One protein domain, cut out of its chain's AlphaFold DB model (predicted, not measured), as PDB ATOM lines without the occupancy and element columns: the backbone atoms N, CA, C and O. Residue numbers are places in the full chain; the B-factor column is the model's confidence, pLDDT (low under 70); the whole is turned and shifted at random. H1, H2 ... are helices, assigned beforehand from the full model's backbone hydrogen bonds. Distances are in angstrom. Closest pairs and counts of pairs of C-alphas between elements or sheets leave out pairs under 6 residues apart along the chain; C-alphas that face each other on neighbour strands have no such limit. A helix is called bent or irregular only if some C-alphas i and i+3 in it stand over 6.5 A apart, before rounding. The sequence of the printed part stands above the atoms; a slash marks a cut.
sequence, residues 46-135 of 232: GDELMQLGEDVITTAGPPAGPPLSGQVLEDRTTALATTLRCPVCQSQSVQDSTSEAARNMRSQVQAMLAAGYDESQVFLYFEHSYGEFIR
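AT A GLANCE: This is residues 46 to 135 of the 232 residues of a protein of Deltaproteobacteria bacterium (UniProt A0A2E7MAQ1). This is a compact, all-helix cluster built round the long helix H4: H3 slants steeply across H4 on one side, H5 folds back from H4 as the second arm of a splayed helical hairpin, and the centres of the three make a triangle. Short H2 meets H5 about crosswise, H1 lies at the edge of the cluster touching no helix, and at the opposite end of the longest axis residues 84 to 99 form a long loop between H3 and H4. The printed part has 90 residues with five named helices, H1 to H5 in chain order, and no named strand. The radius of gyration of the C-alphas is 12.3 A, and the outline is rounded, with spans of 33 by 28 by 23 A.

IN THESE COORDINATES: Start with H4, residues 100 to 114, the longest helix. Find C-alpha 100 at (24.709, 17.112, 113.970); from there the helix runs 21.1 A to C-alpha 114 at (34.111, 13.790, 132.542). Next go back to H3, residues 70 to 83, which measures 20.9 A from C-alpha 70 at (28.250, 19.539, 137.086) to C-alpha 83. Look after H4 for H5, residues 119 to 130, which is 16.2 A long and ends with C-alpha 130 at (40.638, 15.755, 111.814). Two short helices open the printed part: H1, residues 46 to 51, is 9.1 A long, and H2, residues 53 to 60, is 9.9 A long. No helix is bent or irregular.

HOW THE PARTS SIT: Begin at H4, whose centre is nearest to the mean of the C-alphas, at 5.2 A. H3 and H4 touch, with the C-alphas of Thr 77 and Gln 110 closest at 5.5 A. They run opposite ways at a steep tilt of 51 degrees. On H4, look at residues 109 to 113, which alone touch H5; on H5 it is residues 119 to 122 alone that touch H4. The closest C-alphas there are those of Val 109 and Val 122, 6.7 A apart. H4 and H5 form a helical hairpin, running opposite ways at a tilt of 36 degrees, only just steep. H3 and H5 are close but not clearly touching: their closest C-alphas, those of Leu 80 and Glu 119, are 7.3 A apart. Outward from H5, H2 touches it, with the C-alphas of Ala 60 and Gln 121 closest at 5.0 A; their lines are about perpendicular, at 77 degrees. The packing is mostly crossed, with none of these three touching pairs at a shallow tilt. H1 and H2 meet only through their link, and H2 is apart from both H3 and H4. H1 is apart from H3 and H5, and from H4 only just, at 8.2 A. In H2, H4 and H5 every O i to N i+4 pair is within hydrogen-bond range; in H1 it is 1 of 2 and in H3 9 of 10.

THE WHOLE: The two C-alphas farthest apart are those of Pro 66 and Gln 90, at 34.1 A. The printed part runs from residue 46 to residue 135 with no cut, and its first and last C-alphas are 28.0 A apart. The links from H1 to H2 and from H4 to H5 are tight, the one from H2 to H3 is short with 9 residues, and the one from H3 to H4, residues 84 to 99, is long. The mean pLDDT of the printed part is 83.9. Look for low confidence near the beginning: residues 46 to 55 and residue 57 are under 70, and H1 has a mean of 48.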
ATOM      1  N   GLY A  46      30.051   3.195 130.107       44.66
ATOM      2  CA  GLY A  46      31.340   2.497 130.084       44.66
ATOM      3  C   GLY A  46      31.564   1.618 128.854       44.66
ATOM      4  O   GLY A  46      32.680   1.577 128.352       44.66
ATOM      5  N   ASP A  47      30.525   0.965 128.329       46.66
ATOM      6  CA  ASP A  47      30.664   0.111 127.139       46.66
ATOM      7  C   ASP A  47      30.799   0.931 125.839       46.66
ATOM      8  O   ASP A  47      31.550   0.550 124.943       46.66
ATOM      9  N   GLU A  48      30.153   2.099 125.750       49.81
ATOM     10  CA  GLU A  48      30.260   3.008 124.592       49.81
ATOM     11  C   GLU A  48      31.579   3.808 124.619       49.81
ATOM     12  O   GLU A  48      32.229   4.000 123.590       49.81
ATOM     13  N   LEU A  49      32.051   4.171 125.820       52.84
ATOM     14  CA  LEU A  49      33.380   4.751 126.044       52.84
ATOM     15  C   LEU A  49      34.531   3.758 125.870       52.84
ATOM     16  O   LEU A  49      35.660   4.205 125.729       52.84
ATOM     17  N   MET A  50      34.296   2.444 125.880       48.00
ATOM     18  CA  MET A  50      35.338   1.454 125.579       48.00
ATOM     19  C   MET A  50      35.614   1.366 124.072       48.00
ATOM     20  O   MET A  50      36.768   1.200 123.687       48.00
ATOM     21  N   GLN A  51      34.603   1.571 123.216       47.59
ATOM     22  CA  GLN A  51      34.810   1.658 121.760       47.59
ATOM     23  C   GLN A  51      35.424   2.988 121.320       47.59
ATOM     24  O   GLN A  51      36.246   2.991 120.413       47.59
ATOM     25  N   LEU A  52      35.070   4.086 121.992       54.81
ATOM     26  CA  LEU A  52      35.751   5.383 121.867       54.81
ATOM     27  C   LEU A  52      37.027   5.464 122.727       54.81
ATOM     28  O   LEU A  52      37.674   6.498 122.801       54.81
ATOM     29  N   GLY A  53      37.341   4.413 123.482       56.00
ATOM     30  CA  GLY A  53      38.385   4.425 124.499       56.00
ATOM     31  C   GLY A  53      39.705   3.920 123.963       56.00
ATOM     32  O   GLY A  53      40.743   4.474 124.302       56.00
ATOM     33  N   GLU A  54      39.704   2.892 123.115       59.38
ATOM     34  CA  GLU A  54      40.953   2.363 122.559       59.38
ATOM     35  C   GLU A  54      41.647   3.368 121.635       59.38
ATOM     36  O   GLU A  54      42.863   3.546 121.741       59.38
ATOM     37  N   ASP A  55      40.906   4.076 120.783       64.62
ATOM     38  CA  ASP A  55      41.436   5.115 119.897       64.62
ATOM     39  C   ASP A  55      41.841   6.371 120.678       64.62
ATOM     40  O   ASP A  55      42.939   6.898 120.461       64.62
ATOM     41  N   VAL A  56      41.027   6.805 121.645       70.12
ATOM     42  CA  VAL A  56      41.368   7.935 122.522       70.12
ATOM     43  C   VAL A  56      42.594   7.621 123.379       70.12
ATOM     44  O   VAL A  56      43.508   8.436 123.430       70.12
ATOM     45  N   ILE A  57      42.681   6.454 124.020       66.06
ATOM     46  CA  ILE A  57      43.815   6.087 124.887       66.06
ATOM     47  C   ILE A  57      45.088   5.888 124.060       66.06
ATOM     48  O   ILE A  57      46.164   6.309 124.485       66.06
ATOM     49  N   THR A  58      44.984   5.281 122.875       76.56
ATOM     50  CA  THR A  58      46.140   5.088 121.983       76.56
ATOM     51  C   THR A  58      46.684   6.423 121.474       76.56
ATOM     52  O   THR A  58      47.896   6.583 121.343       76.56
ATOM     53  N   THR A  59      45.804   7.391 121.224       79.75
ATOM     54  CA  THR A  59      46.173   8.692 120.651       79.75
ATOM     55  C   THR A  59      46.568   9.716 121.717       79.75
ATOM     56  O   THR A  59      47.592  10.387 121.602       79.75
ATOM     57  N   ALA A  60      45.747   9.856 122.753       79.06
ATOM     58  CA  ALA A  60      45.849  10.900 123.767       79.06
ATOM     59  C   ALA A  60      46.532  10.426 125.063       79.06
ATOM     60  O   ALA A  60      46.886  11.253 125.910       79.06
ATOM     61  N   GLY A  61      46.758   9.119 125.221       81.69
ATOM     62  CA  GLY A  61      47.347   8.525 126.419       81.69
ATOM     63  C   GLY A  61      46.354   8.392 127.583       81.69
ATOM     64  O   GLY A  61      45.167   8.655 127.426       81.69
ATOM     65  N   PRO A  62      46.808   7.966 128.775       82.12
ATOM     66  CA  PRO A  62      45.950   7.875 129.957       82.12
ATOM     67  C   PRO A  62      45.487   9.264 130.433       82.12
ATOM     68  O   PRO A  62      46.245  10.225 130.294       82.12
ATOM     69  N   PRO A  63      44.290   9.389 131.042       84.25
ATOM     70  CA  PRO A  63      43.764  10.670 131.516       84.25
ATOM     71  C   PRO A  63      44.726  11.334 132.510       84.25
ATOM     72  O   PRO A  63      45.139  10.725 133.503       84.25
ATOM     73  N   ALA A  64      45.109  12.576 132.214       83.44
ATOM     74  CA  ALA A  64      46.089  13.345 132.980       83.44
ATOM     75  C   ALA A  64      45.449  14.337 133.971       83.44
ATOM     76  O   ALA A  64      46.149  14.877 134.831       83.44
ATOM     77  N   GLY A  65      44.142  14.587 133.858       87.12
ATOM     78  CA  GLY A  65      43.393  15.548 134.661       87.12
ATOM     79  C   GLY A  65      42.446  14.906 135.685       87.12
ATOM     80  O   GLY A  65      42.199  13.699 135.671       87.12
ATOM     81  N   PRO A  66      41.897  15.709 136.614       86.94
ATOM     82  CA  PRO A  66      40.801  15.270 137.467       86.94
ATOM     83  C   PRO A  66      39.492  15.176 136.656       86.94
ATOM     84  O   PRO A  66      39.224  16.065 135.846       86.94
ATOM     85  N   PRO A  67      38.649  14.153 136.888       87.44
ATOM     86  CA  PRO A  67      37.343  14.059 136.241       87.44
ATOM     87  C   PRO A  67      36.455  15.247 136.632       87.44
ATOM     88  O   PRO A  67      36.337  15.592 137.812       87.44
ATOM     89  N   LEU A  68      35.836  15.877 135.633       89.69
ATOM     90  CA  LEU A  68      34.965  17.037 135.821       89.69
ATOM     91  C   LEU A  68      33.489  16.626 135.875       89.69
ATOM     92  O   LEU A  68      33.067  15.655 135.257       89.69
ATOM     93  N   SER A  69      32.676  17.381 136.612       89.44
ATOM     94  CA  SER A  69      31.229  17.148 136.696       89.44
ATOM     95  C   SER A  69      30.461  18.436 137.010       89.44
ATOM     96  O   SER A  69      31.045  19.444 137.419       89.44
ATOM     97  N   GLY A  70      29.141  18.410 136.803       93.00
ATOM     98  CA  GLY A  70      28.250  19.539 137.086       93.00
ATOM     99  C   GLY A  70      28.554  20.774 136.233       93.00
ATOM    100  O   GLY A  70      28.941  20.656 135.075       93.00
ATOM    101  N   GLN A  71      28.404  21.967 136.814       94.25
ATOM    102  CA  GLN A  71      28.577  23.233 136.088       94.25
ATOM    103  C   GLN A  71      29.992  23.413 135.518       94.25
ATOM    104  O   GLN A  71      30.158  23.907 134.411       94.25
ATOM    105  N   VAL A  72      31.017  22.957 136.246       92.19
ATOM    106  CA  VAL A  72      32.416  23.091 135.809       92.19
ATOM    107  C   VAL A  72      32.667  22.295 134.526       92.19
ATOM    108  O   VAL A  72      33.432  22.740 133.673       92.19
ATOM    109  N   LEU A  73      32.019  21.136 134.371       92.00
ATOM    110  CA  LEU A  73      32.108  20.335 133.153       92.00
ATOM    111  C   LEU A  73      31.500  21.076 131.957       92.00
ATOM    112  O   LEU A  73      32.130  21.139 130.905       92.00
ATOM    113  N   GLU A  74      30.312  21.656 132.122       93.19
ATOM    114  CA  GLU A  74      29.627  22.421 131.070       93.19
ATOM    115  C   GLU A  74      30.430  23.659 130.649       93.19
ATOM    116  O   GLU A  74      30.627  23.904 129.455       93.19
ATOM    117  N   ASP A  75      30.967  24.404 131.619       94.50
ATOM    118  CA  ASP A  75      31.767  25.603 131.364       94.50
ATOM    119  C   ASP A  75      33.047  25.261 130.586       94.50
ATOM    120  O   ASP A  75      33.397  25.934 129.613       94.50
ATOM    121  N   ARG A  76      33.735  24.178 130.977       92.56
ATOM    122  CA  ARG A  76      34.952  23.703 130.298       92.56
ATOM    123  C   ARG A  76      34.660  23.135 128.918       92.56
ATOM    124  O   ARG A  76      35.391  23.432 127.976       92.56
ATOM    125  N   THR A  77      33.574  22.381 128.781       93.56
ATOM    126  CA  THR A  77      33.117  21.857 127.488       93.56
ATOM    127  C   THR A  77      32.819  23.006 126.532       93.56
ATOM    128  O   THR A  77      33.293  22.998 125.399       93.56
ATOM    129  N   THR A  78      32.107  24.033 127.003       93.56
ATOM    130  CA  THR A  78      31.794  25.234 126.219       93.56
ATOM    131  C   THR A  78      33.068  25.976 125.819       93.56
ATOM    132  O   THR A  78      33.241  26.307 124.645       93.56
ATOM    133  N   ALA A  79      33.996  26.188 126.758       92.44
ATOM    134  CA  ALA A  79      35.273  26.836 126.474       92.44
ATOM    135  C   ALA A  79      36.051  26.090 125.376       92.44
ATOM    136  O   ALA A  79      36.440  26.700 124.380       92.44
ATOM    137  N   LEU A  80      36.190  24.767 125.483       91.38
ATOM    138  CA  LEU A  80      36.840  23.957 124.449       91.38
ATOM    139  C   LEU A  80      36.090  23.993 123.113       91.38
ATOM    140  O   LEU A  80      36.708  24.183 122.065       91.38
ATOM    141  N   ALA A  81      34.764  23.881 123.126       91.25
ATOM    142  CA  ALA A  81      33.950  23.875 121.914       91.25
ATOM    143  C   ALA A  81      34.036  25.192 121.117       91.25
ATOM    144  O   ALA A  81      33.878  25.170 119.896       91.25
ATOM    145  N   THR A  82      34.327  26.327 121.765       91.44
ATOM    146  CA  THR A  82      34.581  27.600 121.054       91.44
ATOM    147  C   THR A  82      35.930  27.626 120.337       91.44
ATOM    148  O   THR A  82      36.085  28.309 119.328       91.44
ATOM    149  N   THR A  83      36.907  26.863 120.826       89.56
ATOM    150  CA  THR A  83      38.254  26.793 120.237       89.56
ATOM    151  C   THR A  83      38.385  25.731 119.144       89.56
ATOM    152  O   THR A  83      39.326  25.787 118.350       89.56
ATOM    153  N   LEU A  84      37.451  24.779 119.084       90.69
ATOM    154  CA  LEU A  84      37.377  23.746 118.053       90.69
ATOM    155  C   LEU A  84      36.492  24.208 116.893       90.69
ATOM    156  O   LEU A  84      35.414  24.766 117.091       90.69
ATOM    157  N   ARG A  85      36.933  23.950 115.666       90.94
ATOM    158  CA  ARG A  85      36.209  24.234 114.428       90.94
ATOM    159  C   ARG A  85      35.346  23.038 114.071       90.94
ATOM    160  O   ARG A  85      35.776  21.901 114.210       90.94
ATOM    161  N   CYS A  86      34.142  23.276 113.566       90.56
ATOM    162  CA  CYS A  86      33.359  22.189 112.993       90.56
ATOM    163  C   CYS A  86      33.909  21.838 111.590       90.56
ATOM    164  O   CYS A  86      33.927  22.717 110.722       90.56
ATOM    165  N   PRO A  87      34.315  20.581 111.325       86.12
ATOM    166  CA  PRO A  87      34.950  20.190 110.060       86.12
ATOM    167  C   PRO A  87      33.984  20.211 108.870       86.12
ATOM    168  O   PRO A  87      34.399  20.432 107.738       86.12
ATOM    169  N   VAL A  88      32.688  20.020 109.124       87.81
ATOM    170  CA  VAL A  88      31.641  19.988 108.087       87.81
ATOM    171  C   VAL A  88      30.908  21.321 107.926       87.81
ATOM    172  O   VAL A  88      30.035  21.454 107.073       87.81
ATOM    173  N   CYS A  89      31.223  22.314 108.757       87.69
ATOM    174  CA  CYS A  89      30.496  23.576 108.802       87.69
ATOM    175  C   CYS A  89      31.280  24.695 108.108       87.69
ATOM    176  O   CYS A  89      32.511  24.730 108.151       87.69
ATOM    177  N   GLN A  90      30.568  25.665 107.522       78.94
ATOM    178  CA  GLN A  90      31.176  26.842 106.892       78.94
ATOM    179  C   GLN A  90      31.805  27.771 107.940       78.94
ATOM    180  O   GLN A  90      31.183  28.718 108.419       78.94
ATOM    181  N   SER A  91      33.047  27.468 108.311       82.62
ATOM    182  CA  SER A  91      33.925  28.311 109.126       82.62
ATOM    183  C   SER A  91      33.437  28.739 110.506       82.62
ATOM    184  O   SER A  91      33.765  29.826 110.962       82.62
ATOM    185  N   GLN A  92      32.704  27.865 111.189       86.38
ATOM    186  CA  GLN A  92      32.151  28.134 112.519       86.38
ATOM    187  C   GLN A  92      32.776  27.235 113.589       86.38
ATOM    188  O   GLN A  92      33.289  26.150 113.285       86.38
ATOM    189  N   SER A  93      32.725  27.693 114.842       91.12
ATOM    190  CA  SER A  93      33.125  26.884 115.991       91.12
ATOM    191  C   SER A  93      32.150  25.718 116.201       91.12
ATOM    192  O   SER A  93      30.997  25.742 115.752       91.12
ATOM    193  N   VAL A  94      32.615  24.678 116.890       91.62
ATOM    194  CA  VAL A  94      31.775  23.558 117.324       91.62
ATOM    195  C   VAL A  94      30.684  24.056 118.270       91.62
ATOM    196  O   VAL A  94      29.575  23.530 118.236       91.62
ATOM    197  N   GLN A  95      30.944  25.090 119.073       93.38
ATOM    198  CA  GLN A  95      29.936  25.663 119.962       93.38
ATOM    199  C   GLN A  95      28.807  26.373 119.204       93.38
ATOM    200  O   GLN A  95      27.640  26.154 119.522       93.38
ATOM    201  N   ASP A  96      29.136  27.168 118.185       89.75
ATOM    202  CA  ASP A  96      28.158  28.021 117.494       89.75
ATOM    203  C   ASP A  96      27.341  27.265 116.440       89.75
ATOM    204  O   ASP A  96      26.193  27.612 116.157       89.75
ATOM    205  N   SER A  97      27.908  26.215 115.840       89.69
ATOM    206  CA  SER A  97      27.230  25.513 114.752       89.69
ATOM    207  C   SER A  97      26.127  24.568 115.236       89.69
ATOM    208  O   SER A  97      26.343  23.710 116.083       89.69
ATOM    209  N   THR A  98      24.944  24.623 114.632       90.31
ATOM    210  CA  THR A  98      23.809  23.743 114.973       90.31
ATOM    211  C   THR A  98      23.813  22.396 114.240       90.31
ATOM    212  O   THR A  98      22.820  21.668 114.296       90.31
ATOM    213  N   SER A  99      24.905  22.030 113.561       91.19
ATOM    214  CA  SER A  99      25.003  20.760 112.832       91.19
ATOM    215  C   SER A  99      25.008  19.540 113.763       91.19
ATOM    216  O   SER A  99      25.341  19.626 114.947       91.19
ATOM    217  N   GLU A 100      24.641  18.375 113.227       90.69
ATOM    218  CA  GLU A 100      24.709  17.112 113.970       90.69
ATOM    219  C   GLU A 100      26.143  16.747 114.361       90.69
ATOM    220  O   GLU A 100      26.390  16.381 115.508       90.69
ATOM    221  N   ALA A 101      27.096  16.959 113.452       87.06
ATOM    222  CA  ALA A 101      28.513  16.753 113.724       87.06
ATOM    223  C   ALA A 101      29.002  17.610 114.902       87.06
ATOM    224  O   ALA A 101      29.681  17.104 115.789       87.06
ATOM    225  N   ALA A 102      28.606  18.887 114.963       91.56
ATOM    226  CA  ALA A 102      28.977  19.766 116.068       91.56
ATOM    227  C   ALA A 102      28.393  19.289 117.409       91.56
ATOM    228  O   ALA A 102      29.087  19.315 118.424       91.56
ATOM    229  N   ARG A 103      27.146  18.798 117.426       91.69
ATOM    230  CA  ARG A 103      26.545  18.217 118.640       91.69
ATOM    231  C   ARG A 103      27.298  16.975 119.112       91.69
ATOM    232  O   ARG A 103      27.596  16.889 120.298       91.69
ATOM    233  N   ASN A 104      27.639  16.071 118.192       91.06
ATOM    234  CA  ASN A 104      28.396  14.856 118.503       91.06
ATOM    235  C   ASN A 104      29.786  15.199 119.075       91.06
ATOM    236  O   ASN A 104      30.174  14.716 120.139       91.06
ATOM    237  N   MET A 105      30.494  16.142 118.450       90.81
ATOM    238  CA  MET A 105      31.784  16.608 118.963       90.81
ATOM    239  C   MET A 105      31.672  17.198 120.376       90.81
ATOM    240  O   MET A 105      32.514  16.895 121.217       90.81
ATOM    241  N   ARG A 106      30.630  17.988 120.683       92.56
ATOM    242  CA  ARG A 106      30.419  18.507 122.051       92.56
ATOM    243  C   ARG A 106      30.181  17.398 123.062       92.56
ATOM    244  O   ARG A 106      30.794  17.433 124.125       92.56
ATOM    245  N   SER A 107      29.336  16.418 122.735       91.56
ATOM    246  CA  SER A 107      29.119  15.273 123.626       91.56
ATOM    247  C   SER A 107      30.407  14.489 123.856       91.56
ATOM    248  O   SER A 107      30.664  14.048 124.972       91.56
ATOM    249  N   GLN A 108      31.259  14.376 122.838       89.69
ATOM    250  CA  GLN A 108      32.526  13.665 122.947       89.69
ATOM    251  C   GLN A 108      33.551  14.434 123.794       89.69
ATOM    252  O   GLN A 108      34.164  13.849 124.684       89.69
ATOM    253  N   VAL A 109      33.665  15.756 123.615       92.31
ATOM    254  CA  VAL A 109      34.469  16.629 124.493       92.31
ATOM    255  C   VAL A 109      34.000  16.510 125.944       92.31
ATOM    256  O   VAL A 109      34.819  16.321 126.844       92.31
ATOM    257  N   GLN A 110      32.687  16.580 126.174       92.62
ATOM    258  CA  GLN A 110      32.103  16.452 127.505       92.62
ATOM    259  C   GLN A 110      32.436  15.096 128.139       92.62
ATOM    260  O   GLN A 110      32.835  15.038 129.301       92.62
ATOM    261  N   ALA A 111      32.323  14.011 127.374       89.75
ATOM    262  CA  ALA A 111      32.635  12.667 127.841       89.75
ATOM    263  C   ALA A 111      34.120  12.515 128.218       89.75
ATOM    264  O   ALA A 111      34.434  11.961 129.272       89.75
ATOM    265  N   MET A 112      35.036  13.072 127.419       88.06
ATOM    266  CA  MET A 112      36.473  13.061 127.717       88.06
ATOM    267  C   MET A 112      36.807  13.863 128.983       88.06
ATOM    268  O   MET A 112      37.522  13.375 129.860       88.06
ATOM    269  N   LEU A 113      36.254  15.066 129.130       91.44
ATOM    270  CA  LEU A 113      36.454  15.884 130.330       91.44
ATOM    271  C   LEU A 113      35.867  15.218 131.587       91.44
ATOM    272  O   LEU A 113      36.473  15.260 132.662       91.44
ATOM    273  N   ALA A 114      34.712  14.563 131.460       89.31
ATOM    274  CA  ALA A 114      34.111  13.790 132.542       89.31
ATOM    275  C   ALA A 114      34.962  12.566 132.923       89.31
ATOM    276  O   ALA A 114      35.044  12.214 134.098       89.31
ATOM    277  N   ALA A 115      35.650  11.962 131.950       85.31
ATOM    278  CA  ALA A 115      36.586  10.860 132.160       85.31
ATOM    279  C   ALA A 115      37.962  11.298 132.712       85.31
ATOM    280  O   ALA A 115      38.786  10.443 133.037       85.31
ATOM    281  N   GLY A 116      38.216  12.604 132.863       89.19
ATOM    282  CA  GLY A 116      39.467  13.141 133.415       89.19
ATOM    283  C   GLY A 116      40.571  13.377 132.384       89.19
ATOM    284  O   GLY A 116      41.737  13.522 132.751       89.19
ATOM    285  N   TYR A 117      40.243  13.428 131.096       88.38
ATOM    286  CA  TYR A 117      41.191  13.921 130.100       88.38
ATOM    287  C   TYR A 117      41.361  15.435 130.236       88.38
ATOM    288  O   TYR A 117      40.398  16.170 130.449       88.38
ATOM    289  N   ASP A 118      42.601  15.896 130.108       91.00
ATOM    290  CA  ASP A 118      42.929  17.320 130.049       91.00
ATOM    291  C   ASP A 118      42.585  17.921 128.671       91.00
ATOM    292  O   ASP A 118      42.543  17.225 127.657       91.00
ATOM    293  N   GLU A 119      42.404  19.241 128.623       90.69
ATOM    294  CA  GLU A 119      42.200  20.033 127.411       90.69
ATOM    295  C   GLU A 119      43.229  19.685 126.324       90.69
ATOM    296  O   GLU A 119      42.859  19.475 125.168       90.69
ATOM    297  N   SER A 120      44.516  19.548 126.673       88.31
ATOM    298  CA  SER A 120      45.556  19.219 125.689       88.31
ATOM    299  C   SER A 120      45.371  17.833 125.063       88.31
ATOM    300  O   SER A 120      45.600  17.677 123.862       88.31
ATOM    301  N   GLN A 121      44.903  16.858 125.844       89.44
ATOM    302  CA  GLN A 121      44.621  15.494 125.398       89.44
ATOM    303  C   GLN A 121      43.386  15.447 124.501       89.44
ATOM    304  O   GLN A 121      43.405  14.785 123.464       89.44
ATOM    305  N   VAL A 122      42.347  16.206 124.860       90.19
ATOM    306  CA  VAL A 122      41.156  16.381 124.022       90.19
ATOM    307  C   VAL A 122      41.557  16.940 122.661       90.19
ATOM    308  O   VAL A 122      41.194  16.378 121.631       90.19
ATOM    309  N   PHE A 123      42.370  17.998 122.624       88.88
ATOM    310  CA  PHE A 123      42.819  18.528 121.341       88.88
ATOM    311  C   PHE A 123      43.680  17.548 120.549       88.88
ATOM    312  O   PHE A 123      43.497  17.465 119.343       88.88
ATOM    313  N   LEU A 124      44.605  16.830 121.192       87.75
ATOM    314  CA  LEU A 124      45.445  15.835 120.516       87.75
ATOM    315  C   LEU A 124      44.600  14.759 119.832       87.75
ATOM    316  O   LEU A 124      44.895  14.383 118.700       87.75
ATOM    317  N   TYR A 125      43.530  14.314 120.489       88.38
ATOM    318  CA  TYR A 125      42.581  13.373 119.909       88.38
ATOM    319  C   TYR A 125      41.902  13.939 118.653       88.38
ATOM    320  O   TYR A 125      41.975  13.343 117.579       88.38
ATOM    321  N   PHE A 126      41.302  15.129 118.753       88.88
ATOM    322  CA  PHE A 126      40.633  15.758 117.609       88.88
ATOM    323  C   PHE A 126      41.607  16.121 116.480       88.88
ATOM    324  O   PHE A 126      41.255  16.037 115.308       88.88
ATOM    325  N   GLU A 127      42.834  16.502 116.810       87.94
ATOM    326  CA  GLU A 127      43.887  16.837 115.853       87.94
ATOM    327  C   GLU A 127      44.410  15.596 115.122       87.94
ATOM    328  O   GLU A 127      44.703  15.663 113.931       87.94
ATOM    329  N   HIS A 128      44.458  14.441 115.785       85.62
ATOM    330  CA  HIS A 128      44.776  13.175 115.129       85.62
ATOM    331  C   HIS A 128      43.680  12.747 114.145       85.62
ATOM    332  O   HIS A 128      43.987  12.333 113.027       85.62
ATOM    333  N   SER A 129      42.412  12.894 114.537       83.88
ATOM    334  CA  SER A 129      41.262  12.460 113.731       83.88
ATOM    335  C   SER A 129      40.927  13.409 112.575       83.88
ATOM    336  O   SER A 129      40.545  12.956 111.498       83.88
ATOM    337  N   TYR A 130      41.065  14.725 112.775       85.25
ATOM    338  CA  TYR A 130      40.638  15.755 111.814       85.25
ATOM    339  C   TYR A 130      41.781  16.640 111.284       85.25
ATOM    340  O   TYR A 130      41.561  17.448 110.379       85.25
ATOM    341  N   GLY A 131      42.998  16.493 111.811       85.06
ATOM    342  CA  GLY A 131      44.169  17.301 111.460       85.06
ATOM    343  C   GLY A 131      44.299  18.605 112.260       85.06
ATOM    344  O   GLY A 131      43.424  18.988 113.035       85.06
ATOM    345  N   GLU A 132      45.392  19.339 112.021       77.69
ATOM    346  CA  GLU A 132      45.708  20.621 112.690       77.69
ATOM    347  C   GLU A 132      44.625  21.699 112.469       77.69
ATOM    348  O   GLU A 132      44.384  22.549 113.327       77.69
ATOM    349  N   PHE A 133      43.909  21.639 111.339       75.06
ATOM    350  CA  PHE A 133      42.881  22.613 110.947       75.06
ATOM    351  C   PHE A 133      41.646  22.625 111.871       75.06
ATOM    352  O   PHE A 133      40.793  23.511 111.768       75.06
ATOM    353  N   ILE A 134      41.533  21.654 112.783       84.00
ATOM    354  CA  ILE A 134      40.431  21.594 113.742       84.00
ATOM    355  C   ILE A 134      40.524  22.679 114.818       84.00
ATOM    356  O   ILE A 134      39.507  23.054 115.395       84.00
ATOM    357  N   ARG A 135      41.712  23.220 115.101       81.69
ATOM    358  CA  ARG A 135      41.858  24.325 116.055       81.69
ATOM    359  C   ARG A 135      41.537  25.649 115.359       81.69
ATOM    360  O   ARG A 135      42.092  25.947 114.307       81.69
TER     361      ARG A 135